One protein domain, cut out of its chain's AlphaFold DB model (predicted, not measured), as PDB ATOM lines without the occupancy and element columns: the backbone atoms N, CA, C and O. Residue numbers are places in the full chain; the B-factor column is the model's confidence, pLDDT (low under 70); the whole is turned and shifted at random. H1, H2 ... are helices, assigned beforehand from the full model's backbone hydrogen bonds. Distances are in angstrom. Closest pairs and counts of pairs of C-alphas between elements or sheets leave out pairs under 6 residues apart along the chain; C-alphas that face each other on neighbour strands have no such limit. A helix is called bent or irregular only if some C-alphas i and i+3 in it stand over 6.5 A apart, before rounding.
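This is residues 148 to 197 of the 537 residues of the protein "SWIB/MDM2 domain-containing protein" of Panagrellus redivivus (UniProt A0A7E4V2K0). The model is a hook: one long helix, H3, makes the shank, and at its first residues the short helix H2 sits at the turn, with H1 folded back beside the first part of H3 and running opposite ways to it. The hook is loosely formed, since H1 is near H3 without clearly touching it, and the last part of H3, from residue 179 on, sticks out as a free arm that makes much of the length. The printed part has 50 residues with three named helices, in the order H1, H2, H3, and no named strand; the class is all helix. The whole is extended, with a radius of gyration of the C-alphas of 16.2 A and spans of 53 by 19 by 7 A.

H3, the longest helix by residues, holds the 28 residues 169 to 196 and is 40.2 A from first to last C-alpha. It begins at C-alpha 169 at (50.592, -47.995, -29.986) and ends at C-alpha 196 at (26.605, -33.163, -58.570). H2 is residues 163 to 166, 4.4 A long. H1 is residues 148 to 156, 12.9 A long, and its first C-alpha, that of Ser 148, is at (35.525, -42.653, -29.746). No helix is bent or irregular.

H3 and H1 are close but not clearly touching, with 1 pair of C-alphas within 8 A; the closest are those of Pro 171 and Tyr 152, 8.0 A apart. Their lines stand at a shallow tilt of 15 degrees, and they run opposite ways. H3 and H2 are also close but not clearly touching, and their closest C-alphas are those of Pro 171 and Phe 165, 8.0 A apart. H1 and H2 are apart, though they follow each other in the chain. Every O i to N i+4 pair in H3 is within hydrogen-bond range, while in H1 it is 3 of 5; H2 is too short for such a pair, and its 1 pair of O i and N i+3 is within range.

The two C-alphas farthest apart are those of Ser 161 and Arg 197, 53.2 A. Residues 179 to 197, of which 179 to 196 belong to H3, stand free; the body without them has 31 residues, spans 24 by 17 by 6 A and has a radius of gyration of 9.0 A. The link from H2 to H3 is tight, with 2 residues, and the link from H1 to H2 is short, with 6; no link is long. The printed part has no cut. The mean pLDDT of the printed part is 76.1, and residues 148 to 168 are under 70; the mean is 63 in H1, 61 in H2 and 86 in H3.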
ATOM      1  N   SER A 148      34.062 -42.497 -29.697       57.84
ATOM      2  CA  SER A 148      35.525 -42.653 -29.746       57.84
ATOM      3  C   SER A 148      36.337 -41.553 -29.045       57.84
ATOM      4  O   SER A 148      37.505 -41.769 -28.726       57.84
ATOM      5  N   GLN A 149      35.758 -40.378 -28.765       59.88
ATOM      6  CA  GLN A 149      36.474 -39.331 -28.025       59.88
ATOM      7  C   GLN A 149      36.364 -39.514 -26.509       59.88
ATOM      8  O   GLN A 149      37.310 -39.191 -25.799       59.88
ATOM      9  N   ALA A 150      35.254 -40.073 -26.020       61.12
ATOM     10  CA  ALA A 150      35.122 -40.444 -24.615       61.12
ATOM     11  C   ALA A 150      36.102 -41.574 -24.267       61.12
ATOM     12  O   ALA A 150      36.827 -41.457 -23.289       61.12
ATOM     13  N   VAL A 151      36.219 -42.586 -25.136       64.75
ATOM     14  CA  VAL A 151      37.180 -43.699 -24.999       64.75
ATOM     15  C   VAL A 151      38.629 -43.212 -24.844       64.75
ATOM     16  O   VAL A 151      39.377 -43.773 -24.052       64.75
ATOM     17  N   TYR A 152      39.010 -42.129 -25.530       63.06
ATOM     18  CA  TYR A 152      40.347 -41.534 -25.411       63.06
ATOM     19  C   TYR A 152      40.636 -40.987 -24.003       63.06
ATOM     20  O   TYR A 152      41.708 -41.224 -23.458       63.06
ATOM     21  N   TYR A 153      39.667 -40.305 -23.383       63.53
ATOM     22  CA  TYR A 153      39.821 -39.806 -22.012       63.53
ATOM     23  C   TYR A 153      39.827 -40.932 -20.976       63.53
ATOM     24  O   TYR A 153      40.484 -40.806 -19.948       63.53
ATOM     25  N   LEU A 154      39.115 -42.031 -21.247       64.25
ATOM     26  CA  LEU A 154      39.073 -43.181 -20.344       64.25
ATOM     27  C   LEU A 154      40.410 -43.927 -20.276       64.25
ATOM     28  O   LEU A 154      40.758 -44.449 -19.222       64.25
ATOM     29  N   LEU A 155      41.159 -43.959 -21.382       65.25
ATOM     30  CA  LEU A 155      42.387 -44.748 -21.498       65.25
ATOM     31  C   LEU A 155      43.663 -43.972 -21.144       65.25
ATOM     32  O   LEU A 155      44.625 -44.599 -20.718       65.25
ATOM     33  N   HIS A 156      43.669 -42.636 -21.215       64.62
ATOM     34  CA  HIS A 156      44.841 -41.820 -20.850       64.62
ATOM     35  C   HIS A 156      45.306 -42.058 -19.399       64.62
ATOM     36  O   HIS A 156      46.495 -42.039 -19.110       64.62
ATOM     37  N   ASN A 157      44.381 -42.342 -18.476       62.34
ATOM     38  CA  ASN A 157      44.712 -42.629 -17.073       62.34
ATOM     39  C   ASN A 157      45.305 -44.034 -16.846       62.34
ATOM     40  O   ASN A 157      45.743 -44.321 -15.735       62.34
ATOM     41  N   ILE A 158      45.260 -44.897 -17.867       68.06
ATOM     42  CA  ILE A 158      45.719 -46.295 -17.862       68.06
ATOM     43  C   ILE A 158      47.057 -46.424 -18.623       68.06
ATOM     44  O   ILE A 158      47.787 -47.398 -18.458       68.06
ATOM     45  N   GLU A 159      47.415 -45.427 -19.442       61.72
ATOM     46  CA  GLU A 159      48.626 -45.436 -20.278       61.72
ATOM     47  C   GLU A 159      49.933 -45.499 -19.474       61.72
ATOM     48  O   GLU A 159      50.906 -46.074 -19.956       61.72
ATOM     49  N   GLU A 160      49.955 -44.972 -18.246       62.81
ATOM     50  CA  GLU A 160      51.147 -45.000 -17.387       62.81
ATOM     51  C   GLU A 160      51.389 -46.366 -16.724       62.81
ATOM     52  O   GLU A 160      52.528 -46.680 -16.382       62.81
ATOM     53  N   SER A 161      50.353 -47.199 -16.557       63.44
ATOM     54  CA  SER A 161      50.442 -48.457 -15.801       63.44
ATOM     55  C   SER A 161      50.671 -49.700 -16.667       63.44
ATOM     56  O   SER A 161      51.138 -50.717 -16.154       63.44
ATOM     57  N   ILE A 162      50.386 -49.644 -17.975       69.12
ATOM     58  CA  ILE A 162      50.515 -50.795 -18.885       69.12
ATOM     59  C   ILE A 162      51.496 -50.466 -20.024       69.12
ATOM     60  O   ILE A 162      51.164 -49.657 -20.887       69.12
ATOM     61  N   PRO A 163      52.665 -51.129 -20.130       62.50
ATOM     62  CA  PRO A 163      53.696 -50.801 -21.127       62.50
ATOM     63  C   PRO A 163      53.260 -51.015 -22.590       62.50
ATOM     64  O   PRO A 163      53.741 -50.328 -23.492       62.50
ATOM     65  N   GLU A 164      52.307 -51.915 -22.848       64.19
ATOM     66  CA  GLU A 164      51.705 -52.103 -24.180       64.19
ATOM     67  C   GLU A 164      50.844 -50.899 -24.616       64.19
ATOM     68  O   GLU A 164      50.789 -50.574 -25.807       64.19
ATOM     69  N   PHE A 165      50.240 -50.186 -23.658       62.81
ATOM     70  CA  PHE A 165      49.615 -48.878 -23.875       62.81
ATOM     71  C   PHE A 165      50.652 -47.740 -23.838       62.81
ATOM     72  O   PHE A 165      50.586 -46.839 -24.676       62.81
ATOM     73  N   GLY A 166      51.653 -47.829 -22.954       54.66
ATOM     74  CA  GLY A 166      52.715 -46.839 -22.733       54.66
ATOM     75  C   GLY A 166      53.669 -46.629 -23.915       54.66
ATOM     76  O   GLY A 166      54.178 -45.528 -24.111       54.66
ATOM     77  N   ASN A 167      53.825 -47.617 -24.804       61.97
ATOM     78  CA  ASN A 167      54.515 -47.426 -26.093       61.97
ATOM     79  C   ASN A 167      53.710 -46.565 -27.097       61.97
ATOM     80  O   ASN A 167      54.139 -46.352 -28.238       61.97
ATOM     81  N   GLY A 168      52.517 -46.100 -26.712       69.88
ATOM     82  CA  GLY A 168      51.662 -45.229 -27.513       69.88
ATOM     83  C   GLY A 168      51.065 -45.912 -28.745       69.88
ATOM     84  O   GLY A 168      50.603 -45.222 -29.656       69.88
ATOM     85  N   LEU A 169      51.071 -47.249 -28.817       77.25
ATOM     86  CA  LEU A 169      50.592 -47.995 -29.986       77.25
ATOM     87  C   LEU A 169      49.097 -47.761 -30.226       77.25
ATOM     88  O   LEU A 169      48.700 -47.412 -31.337       77.25
ATOM     89  N   PHE A 170      48.271 -47.893 -29.187       77.31
ATOM     90  CA  PHE A 170      46.827 -47.696 -29.292       77.31
ATOM     91  C   PHE A 170      46.447 -46.233 -29.614       77.31
ATOM     92  O   PHE A 170      45.702 -46.014 -30.578       77.31
ATOM     93  N   PRO A 171      47.027 -45.206 -28.953       78.06
ATOM     94  CA  PRO A 171      46.881 -43.808 -29.371       78.06
ATOM     95  C   PRO A 171      47.304 -43.545 -30.819       78.06
ATOM     96  O   PRO A 171      46.629 -42.807 -31.541       78.06
ATOM     97  N   ARG A 172      48.394 -44.171 -31.282       82.00
ATOM     98  CA  ARG A 172      48.843 -44.081 -32.679       82.00
ATOM     99  C   ARG A 172      47.849 -44.727 -33.638       82.00
ATOM    100  O   ARG A 172      47.535 -44.109 -34.652       82.00
ATOM    101  N   MET A 173      47.318 -45.905 -33.314       83.44
ATOM    102  CA  MET A 173      46.286 -46.573 -34.113       83.44
ATOM    103  C   MET A 173      45.024 -45.711 -34.229       83.44
ATOM    104  O   MET A 173      44.550 -45.474 -35.342       83.44
ATOM    105  N   LEU A 174      44.542 -45.138 -33.125       80.88
ATOM    106  CA  LEU A 174      43.417 -44.196 -33.141       80.88
ATOM    107  C   LEU A 174      43.727 -42.933 -33.955       80.88
ATOM    108  O   LEU A 174      42.897 -42.460 -34.729       80.88
ATOM    109  N   ALA A 175      44.933 -42.376 -33.832       83.94
ATOM    110  CA  ALA A 175      45.340 -41.227 -34.635       83.94
ATOM    111  C   ALA A 175      45.376 -41.564 -36.137       83.94
ATOM    112  O   ALA A 175      44.992 -40.729 -36.962       83.94
ATOM    113  N   THR A 176      45.812 -42.773 -36.507       88.75
ATOM    114  CA  THR A 176      45.774 -43.240 -37.901       88.75
ATOM    115  C   THR A 176      44.351 -43.472 -38.397       88.75
ATOM    116  O   THR A 176      44.042 -43.040 -39.504       88.75
ATOM    117  N   GLU A 177      43.473 -44.055 -37.579       86.62
ATOM    118  CA  GLU A 177      42.050 -44.237 -37.883       86.62
ATOM    119  C   GLU A 177      41.378 -42.888 -38.160       86.62
ATOM    120  O   GLU A 177      40.866 -42.685 -39.259       86.62
ATOM    121  N   ARG A 178      41.546 -41.897 -37.277       85.75
ATOM    122  CA  ARG A 178      41.030 -40.531 -37.483       85.75
ATOM    123  C   ARG A 178      41.548 -39.874 -38.761       85.75
ATOM    124  O   ARG A 178      40.809 -39.157 -39.440       85.75
ATOM    125  N   ARG A 179      42.825 -40.083 -39.100       89.81
ATOM    126  CA  ARG A 179      43.407 -39.569 -40.353       89.81
ATOM    127  C   ARG A 179      42.769 -40.240 -41.567       89.81
ATOM    128  O   ARG A 179      42.422 -39.532 -42.514       89.81
ATOM    129  N   MET A 180      42.586 -41.558 -41.537       90.19
ATOM    130  CA  MET A 180      41.906 -42.301 -42.602       90.19
ATOM    131  C   MET A 180      40.459 -41.830 -42.759       90.19
ATOM    132  O   MET A 180      40.056 -41.475 -43.864       90.19
ATOM    133  N   ASP A 181      39.723 -41.701 -41.661       86.88
ATOM    134  CA  ASP A 181      38.341 -41.219 -41.634       86.88
ATOM    135  C   ASP A 181      38.197 -39.807 -42.215       86.88
ATOM    136  O   ASP A 181      37.297 -39.528 -43.016       86.88
ATOM    137  N   ALA A 182      39.117 -38.904 -41.865       88.56
ATOM    138  CA  ALA A 182      39.150 -37.552 -42.410       88.56
ATOM    139  C   ALA A 182      39.424 -37.552 -43.921       88.56
ATOM    140  O   ALA A 182      38.799 -36.795 -44.671       88.56
ATOM    141  N   VAL A 183      40.340 -38.405 -44.387       93.00
ATOM    142  CA  VAL A 183      40.651 -38.571 -45.813       93.00
ATOM    143  C   VAL A 183      39.441 -39.141 -46.555       93.00
ATOM    144  O   VAL A 183      38.998 -38.537 -47.535       93.00
ATOM    145  N   ILE A 184      38.836 -40.222 -46.058       89.81
ATOM    146  CA  ILE A 184      37.633 -40.844 -46.630       89.81
ATOM    147  C   ILE A 184      36.487 -39.830 -46.696       89.81
ATOM    148  O   ILE A 184      35.895 -39.642 -47.757       89.81
ATOM    149  N   SER A 185      36.228 -39.091 -45.617       88.06
ATOM    150  CA  SER A 185      35.179 -38.061 -45.558       88.06
ATOM    151  C   SER A 185      35.410 -36.921 -46.556       88.06
ATOM    152  O   SER A 185      34.471 -36.458 -47.221       88.06
ATOM    153  N   ARG A 186      36.666 -36.487 -46.731       91.31
ATOM    154  CA  ARG A 186      37.040 -35.509 -47.767       91.31
ATOM    155  C   ARG A 186      36.811 -36.074 -49.164       91.31
ATOM    156  O   ARG A 186      36.253 -35.376 -50.011       91.31
ATOM    157  N   HIS A 187      37.207 -37.318 -49.421       91.56
ATOM    158  CA  HIS A 187      36.998 -37.965 -50.716       91.56
ATOM    159  C   HIS A 187      35.520 -38.217 -51.014       91.56
ATOM    160  O   HIS A 187      35.111 -38.004 -52.151       91.56
ATOM    161  N   LEU A 188      34.703 -38.560 -50.018       90.00
ATOM    162  CA  LEU A 188      33.253 -38.693 -50.155       90.00
ATOM    163  C   LEU A 188      32.594 -37.360 -50.490       90.00
ATOM    164  O   LEU A 188      31.815 -37.284 -51.438       90.00
ATOM    165  N   THR A 189      32.946 -36.290 -49.777       89.50
ATOM    166  CA  THR A 189      32.444 -34.940 -50.077       89.50
ATOM    167  C   THR A 189      32.863 -34.498 -51.480       89.50
ATOM    168  O   THR A 189      32.038 -34.012 -52.256       89.50
ATOM    169  N   ARG A 190      34.121 -34.748 -51.863       89.62
ATOM    170  CA  ARG A 190      34.613 -34.490 -53.225       89.62
ATOM    171  C   ARG A 190      33.862 -35.325 -54.262       89.62
ATOM    172  O   ARG A 190      33.456 -34.769 -55.277       89.62
ATOM    173  N   ALA A 191      33.637 -36.613 -54.022       87.56
ATOM    174  CA  ALA A 191      32.896 -37.491 -54.923       87.56
ATOM    175  C   ALA A 191      31.448 -37.017 -55.094       87.56
ATOM    176  O   ALA A 191      31.007 -36.868 -56.227       87.56
ATOM    177  N   ARG A 192      30.753 -36.671 -54.002       86.25
ATOM    178  CA  ARG A 192      29.409 -36.067 -54.037       86.25
ATOM    179  C   ARG A 192      29.393 -34.778 -54.852       86.25
ATOM    180  O   ARG A 192      28.552 -34.627 -55.728       86.25
ATOM    181  N   SER A 193      30.361 -33.887 -54.629       85.69
ATOM    182  CA  SER A 193      30.463 -32.635 -55.390       85.69
ATOM    183  C   SER A 193      30.755 -32.859 -56.878       85.69
ATOM    184  O   SER A 193      30.244 -32.122 -57.712       85.69
ATOM    185  N   LYS A 194      31.547 -33.884 -57.222       84.50
ATOM    186  CA  LYS A 194      31.868 -34.234 -58.610       84.50
ATOM    187  C   LYS A 194      30.686 -34.882 -59.318       84.50
ATOM    188  O   LYS A 194      30.429 -34.511 -60.449       84.50
ATOM    189  N   VAL A 195      29.949 -35.766 -58.646       81.44
ATOM    190  CA  VAL A 195      28.694 -36.335 -59.165       81.44
ATOM    191  C   VAL A 195      27.642 -35.240 -59.348       81.44
ATOM    192  O   VAL A 195      26.961 -35.209 -60.358       81.44
ATOM    193  N   ALA A 196      27.536 -34.284 -58.422       76.38
ATOM    194  CA  ALA A 196      26.605 -33.163 -58.570       76.38
ATOM    195  C   ALA A 196      26.964 -32.217 -59.734       76.38
ATOM    196  O   ALA A 196      26.109 -31.486 -60.220       76.38
ATOM    197  N   ARG A 197      28.233 -32.205 -60.162       74.81
ATOM    198  CA  ARG A 197      28.740 -31.385 -61.274       74.81
ATOM    199  C   ARG A 197      29.018 -32.199 -62.536       74.81
ATOM    200  O   ARG A 197      29.552 -31.638 -63.491       74.81
TER     201      ARG A 197